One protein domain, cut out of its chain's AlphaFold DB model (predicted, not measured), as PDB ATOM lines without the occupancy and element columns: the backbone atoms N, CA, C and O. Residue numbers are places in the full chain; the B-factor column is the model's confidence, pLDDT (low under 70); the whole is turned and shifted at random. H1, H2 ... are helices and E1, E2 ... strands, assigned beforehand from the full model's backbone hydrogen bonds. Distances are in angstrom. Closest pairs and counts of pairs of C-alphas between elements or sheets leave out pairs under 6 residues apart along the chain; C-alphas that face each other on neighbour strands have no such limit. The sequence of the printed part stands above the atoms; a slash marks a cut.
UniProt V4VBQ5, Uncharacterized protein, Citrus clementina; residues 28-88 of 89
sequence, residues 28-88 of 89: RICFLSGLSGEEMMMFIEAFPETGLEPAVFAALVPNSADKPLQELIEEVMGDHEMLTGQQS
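What this domain is: This is residues 28 to 88 of the 89 residues of an uncharacterized protein of Citrus clementina (UniProt V4VBQ5). What is the shape? Two short parallel strands, E1 and E2, lie side by side, with H1 on one side and the long H3 on the other; tiny H2 follows E2. What is the make-up? The printed part has 61 residues, mixed in class, with E1, H1, E2, H2, H3 in order; it is only just compact, close to loose, with a radius of gyration of the C-alphas of 12.3 A and spans of 33 by 28 by 19 A.

How they stand to each other: How do the strands pair? E1, residues 28 to 32, and E2, residues 55 to 59, are parallel at 26 degrees; N 30 and O 56, 2.8 A apart, are within hydrogen-bond range. With H1, residues 37 to 50, they form a strand-helix-strand unit, parallel neighbours joined through a helix, its crossover right-handed. Where are the helices? The closest C-alphas of H1 and E2, Ile 44 and Phe 57, are 7.4 A apart; those of E2 and H3, residues 69 to 86, are Ala 58 and Val 76, 6.9 A. H1 and H3 are apart; every O i to N i+4 pair is within hydrogen-bond range in H3, 7 of 10 in H1.

Where its parts are: Where are the ends? E1 begins at C-alpha 28, (-9.245, 4.447, 6.610), and H3 ends at C-alpha 86, (5.309, -5.785, 16.349). How long are the helices? H1 is 20.5 A, H3 25.8 A and H2, residues 62 to 65, 5.3 A.

The domain as a whole: Is anything cut? The printed part has no cut, and its four links are tight. Where is confidence low? Residues 85 to 88 are under 70.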
ATOM      1  N   ARG A  28      -8.417   3.387   6.025       91.38
ATOM      2  CA  ARG A  28      -9.245   4.447   6.610       91.38
ATOM      3  C   ARG A  28      -8.558   5.011   7.843       91.38
ATOM      4  O   ARG A  28      -8.101   4.245   8.682       91.38
ATOM      5  N   ILE A  29      -8.549   6.334   7.970       92.88
ATOM      6  CA  ILE A  29      -8.103   7.023   9.181       92.88
ATOM      7  C   ILE A  29      -9.268   7.844   9.726       92.88
ATOM      8  O   ILE A  29      -9.897   8.607   8.988       92.88
ATOM      9  N   CYS A  30      -9.542   7.701  11.017       92.94
ATOM     10  CA  CYS A  30     -10.543   8.461  11.748       92.94
ATOM     11  C   CYS A  30      -9.853   9.384  12.756       92.94
ATOM     12  O   CYS A  30      -9.310   8.926  13.762       92.94
ATOM     13  N   PHE A  31      -9.917  10.691  12.497       92.62
ATOM     14  CA  PHE A  31      -9.504  11.714  13.455       92.62
ATOM     15  C   PHE A  31     -10.672  12.061  14.382       92.62
ATOM     16  O   PHE A  31     -11.734  12.477  13.918       92.62
ATOM     17  N   LEU A  32     -10.475  11.895  15.688       91.88
ATOM     18  CA  LEU A  32     -11.475  12.159  16.722       91.88
ATOM     19  C   LEU A  32     -11.023  13.324  17.606       91.88
ATOM     20  O   LEU A  32      -9.847  13.445  17.931       91.88
ATOM     21  N   SER A  33     -11.949  14.183  18.022       90.44
ATOM     22  CA  SER A  33     -11.667  15.306  18.924       90.44
ATOM     23  C   SER A  33     -12.632  15.315  20.097       90.44
ATOM     24  O   SER A  33     -13.804  14.989  19.918       90.44
ATOM     25  N   GLY A  34     -12.175  15.789  21.256       88.81
ATOM     26  CA  GLY A  34     -13.039  15.990  22.424       88.81
ATOM     27  C   GLY A  34     -13.330  14.725  23.230       88.81
ATOM     28  O   GLY A  34     -14.214  14.764  24.076       88.81
ATOM     29  N   LEU A  35     -12.591  13.644  22.976       89.50
ATOM     30  CA  LEU A  35     -12.594  12.431  23.792       89.50
ATOM     31  C   LEU A  35     -11.368  12.419  24.707       89.50
ATOM     32  O   LEU A  35     -10.288  12.871  24.307       89.50
ATOM     33  N   SER A  36     -11.521  11.877  25.914       90.50
ATOM     34  CA  SER A  36     -10.386  11.458  26.735       90.50
ATOM     35  C   SER A  36      -9.673  10.256  26.099       90.50
ATOM     36  O   SER A  36     -10.200   9.599  25.196       90.50
ATOM     37  N   GLY A  37      -8.462   9.950  26.574       87.94
ATOM     38  CA  GLY A  37      -7.738   8.763  26.111       87.94
ATOM     39  C   GLY A  37      -8.512   7.472  26.395       87.94
ATOM     40  O   GLY A  37      -8.578   6.592  25.544       87.94
ATOM     41  N   GLU A  38      -9.154   7.384  27.560       93.38
ATOM     42  CA  GLU A  38      -9.987   6.245  27.953       93.38
ATOM     43  C   GLU A  38     -11.226   6.104  27.062       93.38
ATOM     44  O   GLU A  38     -11.505   5.011  26.573       93.38
ATOM     45  N   GLU A  39     -11.944   7.201  26.798       93.62
ATOM     46  CA  GLU A  39     -13.118   7.197  25.916       93.62
ATOM     47  C   GLU A  39     -12.751   6.778  24.488       93.62
ATOM     48  O   GLU A  39     -13.481   6.020  23.846       93.62
ATOM     49  N   MET A  40     -11.596   7.235  23.997       91.44
ATOM     50  CA  MET A  40     -11.074   6.837  22.695       91.44
ATOM     51  C   MET A  40     -10.758   5.337  22.647       91.44
ATOM     52  O   MET A  40     -11.142   4.679  21.684       91.44
ATOM     53  N   MET A  41     -10.113   4.779  23.675       91.44
ATOM     54  CA  MET A  41      -9.821   3.341  23.727       91.44
ATOM     55  C   MET A  41     -11.098   2.501  23.771       91.44
ATOM     56  O   MET A  41     -11.224   1.556  22.997       91.44
ATOM     57  N   MET A  42     -12.079   2.893  24.588       94.31
ATOM     58  CA  MET A  42     -13.385   2.227  24.618       94.31
ATOM     59  C   MET A  42     -14.077   2.260  23.248       94.31
ATOM     60  O   MET A  42     -14.666   1.267  22.826       94.31
ATOM     61  N   PHE A  43     -14.001   3.389  22.533       93.50
ATOM     62  CA  PHE A  43     -14.540   3.497  21.177       93.50
ATOM     63  C   PHE A  43     -13.835   2.540  20.210       93.50
ATOM     64  O   PHE A  43     -14.503   1.852  19.440       93.50
ATOM     65  N   ILE A  44     -12.501   2.477  20.255       91.94
ATOM     66  CA  ILE A  44     -11.698   1.590  19.401       91.94
ATOM     67  C   ILE A  44     -12.050   0.122  19.663       91.94
ATOM     68  O   ILE A  44     -12.225  -0.633  18.710       91.94
ATOM     69  N   GLU A  45     -12.193  -0.274  20.929       93.56
ATOM     70  CA  GLU A  45     -12.556  -1.644  21.317       93.56
ATOM     71  C   GLU A  45     -13.958  -2.041  20.837       93.56
ATOM     72  O   GLU A  45     -14.155  -3.175  20.404       93.56
ATOM     73  N   ALA A  46     -14.918  -1.112  20.861       95.62
ATOM     74  CA  ALA A  46     -16.290  -1.355  20.412       95.62
ATOM     75  C   ALA A  46     -16.479  -1.215  18.887       95.62
ATOM     76  O   ALA A  46     -17.452  -1.725  18.330       95.62
ATOM     77  N   PHE A  47     -15.571  -0.532  18.178       94.75
ATOM     78  CA  PHE A  47     -15.707  -0.250  16.743       94.75
ATOM     79  C   PHE A  47     -15.918  -1.491  15.849       94.75
ATOM     80  O   PHE A  47     -16.737  -1.407  14.926       94.75
ATOM     81  N   PRO A  48     -15.269  -2.651  16.093       94.19
ATOM     82  CA  PRO A  48     -15.500  -3.864  15.306       94.19
ATOM     83  C   PRO A  48     -16.958  -4.348  15.312       94.19
ATOM     84  O   PRO A  48     -17.397  -4.986  14.356       94.19
ATOM     85  N   GLU A  49     -17.736  -4.016  16.346       95.94
ATOM     86  CA  GLU A  49     -19.146  -4.411  16.463       95.94
ATOM     87  C   GLU A  49     -20.062  -3.660  15.481       95.94
ATOM     88  O   GLU A  49     -21.201  -4.065  15.250       95.94
ATOM     89  N   THR A  50     -19.574  -2.581  14.857       94.25
ATOM     90  CA  THR A  50     -20.344  -1.771  13.896       94.25
ATOM     91  C   THR A  50     -20.540  -2.451  12.538       94.25
ATOM     92  O   THR A  50     -21.416  -2.045  11.773       94.25
ATOM     93  N   GLY A  51     -19.709  -3.448  12.206       92.75
ATOM     94  CA  GLY A  51     -19.659  -4.062  10.876       92.75
ATOM     95  C   GLY A  51     -19.067  -3.163   9.778       92.75
ATOM     96  O   GLY A  51     -19.149  -3.514   8.601       92.75
ATOM     97  N   LEU A  52     -18.494  -2.006  10.132       90.81
ATOM     98  CA  LEU A  52     -17.761  -1.143   9.204       90.81
ATOM     99  C   LEU A  52     -16.348  -1.690   8.946       90.81
ATOM    100  O   LEU A  52     -15.786  -2.396   9.780       90.81
ATOM    101  N   GLU A  53     -15.749  -1.327   7.805       89.62
ATOM    102  CA  GLU A  53     -14.345  -1.687   7.543       89.62
ATOM    103  C   GLU A  53     -13.414  -1.114   8.623       89.62
ATOM    104  O   GLU A  53     -13.651   0.014   9.080       89.62
ATOM    105  N   PRO A  54     -12.321  -1.827   8.956       90.19
ATOM    106  CA  PRO A  54     -11.316  -1.360   9.900       90.19
ATOM    107  C   PRO A  54     -10.786   0.039   9.572       90.19
ATOM    108  O   PRO A  54     -10.633   0.422   8.407       90.19
ATOM    109  N   ALA A  55     -10.465   0.788  10.623       92.38
ATOM    110  CA  ALA A  55      -9.870   2.109  10.525       92.38
ATOM    111  C   ALA A  55      -8.747   2.272  11.553       92.38
ATOM    112  O   ALA A  55      -8.760   1.658  12.619       92.38
ATOM    113  N   VAL A  56      -7.787   3.128  11.223       93.44
ATOM    114  CA  VAL A  56      -6.776   3.637  12.144       93.44
ATOM    115  C   VAL A  56      -7.350   4.861  12.846       93.44
ATOM    116  O   VAL A  56      -7.930   5.737  12.205       93.44
ATOM    117  N   PHE A  57      -7.196   4.938  14.161       92.38
ATOM    118  CA  PHE A  57      -7.752   6.024  14.961       92.38
ATOM    119  C   PHE A  57      -6.652   6.954  15.452       92.38
ATOM    120  O   PHE A  57      -5.620   6.501  15.938       92.38
ATOM    121  N   ALA A  58      -6.897   8.258  15.356       91.62
ATOM    122  CA  ALA A  58      -5.991   9.293  15.831       91.62
ATOM    123  C   ALA A  58      -6.771  10.404  16.541       91.62
ATOM    124  O   ALA A  58      -7.887  10.745  16.148       91.62
ATOM    125  N   ALA A  59      -6.189  10.985  17.588       88.88
ATOM    126  CA  ALA A  59      -6.789  12.110  18.294       88.88
ATOM    127  C   ALA A  59      -6.331  13.442  17.687       88.88
ATOM    128  O   ALA A  59      -5.140  13.654  17.460       88.88
ATOM    129  N   LEU A  60      -7.262  14.377  17.503       84.50
ATOM    130  CA  LEU A  60      -6.933  15.785  17.324       84.50
ATOM    131  C   LEU A  60      -6.464  16.346  18.668       84.50
ATOM    132  O   LEU A  60      -7.249  16.503  19.605       84.50
ATOM    133  N   VAL A  61      -5.197  16.737  18.719       85.19
ATOM    134  CA  VAL A  61      -4.612  17.508  19.823       85.19
ATOM    135  C   VAL A  61      -4.183  18.894  19.332       85.19
ATOM    136  O   VAL A  61      -3.895  19.043  18.140       85.19
ATOM    137  N   PRO A  62      -4.070  19.913  20.209       85.69
ATOM    138  CA  PRO A  62      -3.672  21.263  19.800       85.69
ATOM    139  C   PRO A  62      -2.390  21.300  18.959       85.69
ATOM    140  O   PRO A  62      -2.318  22.021  17.973       85.69
ATOM    141  N   ASN A  63      -1.415  20.446  19.282       85.69
ATOM    142  CA  ASN A  63      -0.144  20.353  18.557       85.69
ATOM    143  C   ASN A  63      -0.273  19.824  17.111       85.69
ATOM    144  O   ASN A  63       0.625  20.016  16.299       85.69
ATOM    145  N   SER A  64      -1.368  19.130  16.797       86.81
ATOM    146  CA  SER A  64      -1.642  18.558  15.469       86.81
ATOM    147  C   SER A  64      -2.582  19.417  14.619       86.81
ATOM    148  O   SER A  64      -2.689  19.190  13.422       86.81
ATOM    149  N   ALA A  65      -3.260  20.406  15.210       89.88
ATOM    150  CA  ALA A  65      -4.346  21.134  14.555       89.88
ATOM    151  C   ALA A  65      -3.900  21.869  13.278       89.88
ATOM    152  O   ALA A  65      -4.575  21.781  12.251       89.88
ATOM    153  N   ASP A  66      -2.744  22.535  13.339       92.75
ATOM    154  CA  ASP A  66      -2.200  23.341  12.238       92.75
ATOM    155  C   ASP A  66      -1.259  22.559  11.312       92.75
ATOM    156  O   ASP A  66      -0.833  23.081  10.279       92.75
ATOM    157  N   LYS A  67      -0.942  21.300  11.644       93.06
ATOM    158  CA  LYS A  67      -0.098  20.465  10.786       93.06
ATOM    159  C   LYS A  67      -0.817  20.154   9.464       93.06
ATOM    160  O   LYS A  67      -2.035  19.927   9.470       93.06
ATOM    161  N   PRO A  68      -0.090  20.089   8.332       94.00
ATOM    162  CA  PRO A  68      -0.648  19.612   7.073       94.00
ATOM    163  C   PRO A  68      -1.231  18.205   7.224       94.00
ATOM    164  O   PRO A  68      -0.587  17.312   7.774       94.00
ATOM    165  N   LEU A  69      -2.430  17.974   6.679       92.06
ATOM    166  CA  LEU A  69      -3.104  16.677   6.809       92.06
ATOM    167  C   LEU A  69      -2.272  15.523   6.225       92.06
ATOM    168  O   LEU A  69      -2.318  14.412   6.735       92.06
ATOM    169  N   GLN A  70      -1.496  15.794   5.173       91.00
ATOM    170  CA  GLN A  70      -0.581  14.826   4.565       91.00
ATOM    171  C   GLN A  70       0.458  14.300   5.571       91.00
ATOM    172  O   GLN A  70       0.640  13.092   5.664       91.00
ATOM    173  N   GLU A  71       1.096  15.191   6.336       91.81
ATOM    174  CA  GLU A  71       2.120  14.813   7.320       91.81
ATOM    175  C   GLU A  71       1.509  13.958   8.432       91.81
ATOM    176  O   GLU A  71       2.069  12.941   8.822       91.81
ATOM    177  N   LEU A  72       0.306  14.314   8.883       92.56
ATOM    178  CA  LEU A  72      -0.413  13.549   9.900       92.56
ATOM    179  C   LEU A  72      -0.838  12.162   9.418       92.56
ATOM    180  O   LEU A  72      -0.816  11.220  10.203       92.56
ATOM    181  N   ILE A  73      -1.229  12.019   8.150       92.19
ATOM    182  CA  ILE A  73      -1.528  10.706   7.563       92.19
ATOM    183  C   ILE A  73      -0.279   9.818   7.617       92.19
ATOM    184  O   ILE A  73      -0.378   8.658   8.006       92.19
ATOM    185  N   GLU A  74       0.882  10.358   7.250       92.50
ATOM    186  CA  GLU A  74       2.152   9.625   7.253       92.50
ATOM    187  C   GLU A  74       2.596   9.254   8.678       92.50
ATOM    188  O   GLU A  74       2.951   8.101   8.915       92.50
ATOM    189  N   GLU A  75       2.497  10.185   9.635       92.25
ATOM    190  CA  GLU A  75       2.781   9.936  11.058       92.25
ATOM    191  C   GLU A  75       1.876   8.825  11.624       92.25
ATOM    192  O   GLU A  75       2.364   7.829  12.154       92.25
ATOM    193  N   VAL A  76       0.555   8.952  11.455       92.75
ATOM    194  CA  VAL A  76      -0.432   8.015  12.018       92.75
ATOM    195  C   VAL A  76      -0.304   6.618  11.413       92.75
ATOM    196  O   VAL A  76      -0.392   5.623  12.134       92.75
ATOM    197  N   MET A  77      -0.101   6.521  10.097       92.19
ATOM    198  CA  MET A  77       0.083   5.223   9.445       92.19
ATOM    199  C   MET A  77       1.408   4.578   9.845       92.19
ATOM    200  O   MET A  77       1.420   3.381  10.119       92.19
ATOM    201  N   GLY A  78       2.492   5.355   9.951       91.56
ATOM    202  CA  GLY A  78       3.778   4.852  10.433       91.56
ATOM    203  C   GLY A  78       3.683   4.288  11.852       91.56
ATOM    204  O   GLY A  78       4.150   3.178  12.109       91.56
ATOM    205  N   ASP A  79       3.009   4.999  12.760       90.12
ATOM    206  CA  ASP A  79       2.759   4.522  14.124       90.12
ATOM    207  C   ASP A  79       1.908   3.243  14.137       90.12
ATOM    208  O   ASP A  79       2.231   2.278  14.836       90.12
ATOM    209  N   HIS A  80       0.843   3.196  13.331       89.81
ATOM    210  CA  HIS A  80      -0.020   2.022  13.224       89.81
ATOM    211  C   HIS A  80       0.728   0.789  12.703       89.81
ATOM    212  O   HIS A  80       0.586  -0.301  13.260       89.81
ATOM    213  N   GLU A  81       1.552   0.948  11.668       89.69
ATOM    214  CA  GLU A  81       2.366  -0.128  11.098       89.69
ATOM    215  C   GLU A  81       3.416  -0.631  12.093       89.69
ATOM    216  O   GLU A  81       3.612  -1.840  12.217       89.69
ATOM    217  N   MET A  82       4.057   0.261  12.855       89.12
ATOM    218  CA  MET A  82       5.003  -0.141  13.902       89.12
ATOM    219  C   MET A  82       4.319  -0.954  15.007       89.12
ATOM    220  O   MET A  82       4.841  -1.992  15.416       89.12
ATOM    221  N   LEU A  83       3.151  -0.510  15.476       82.94
ATOM    222  CA  LEU A  83       2.421  -1.171  16.561       82.94
ATOM    223  C   LEU A  83       1.833  -2.521  16.132       82.94
ATOM    224  O   LEU A  83       1.933  -3.499  16.870       82.94
ATOM    225  N   THR A  84       1.255  -2.600  14.934       80.31
ATOM    226  CA  THR A  84       0.647  -3.840  14.417       80.31
ATOM    227  C   THR A  84       1.682  -4.819  13.855       80.31
ATOM    228  O   THR A  84       1.544  -6.034  14.014       80.31
ATOM    229  N   GLY A  85       2.775  -4.314  13.275       69.69
ATOM    230  CA  GLY A  85       3.906  -5.120  12.818       69.69
ATOM    231  C   GLY A  85       4.642  -5.818  13.966       69.69
ATOM    232  O   GLY A  85       5.058  -6.965  13.820       69.69
ATOM    233  N   GLN A  86       4.740  -5.176  15.136       56.22
ATOM    234  CA  GLN A  86       5.309  -5.785  16.349       56.22
ATOM    235  C   GLN A  86       4.395  -6.836  16.996       56.22
ATOM    236  O   GLN A  86       4.892  -7.741  17.659       56.22
ATOM    237  N   GLN A  87       3.078  -6.761  16.785       51.34
ATOM    238  CA  GLN A  87       2.119  -7.754  17.291       51.34
ATOM    239  C   GLN A  87       2.107  -9.068  16.489       51.34
ATOM    240  O   GLN A  87       1.444 -10.020  16.891       51.34
ATOM    241  N   SER A  88       2.845  -9.138  15.377       45.38
ATOM    242  CA  SER A  88       2.905 -10.309  14.488       45.38
ATOM    243  C   SER A  88       4.107 -11.241  14.749       45.38
ATOM    244  O   SER A  88       4.488 -11.993  13.850       45.38
TER     245      SER A  88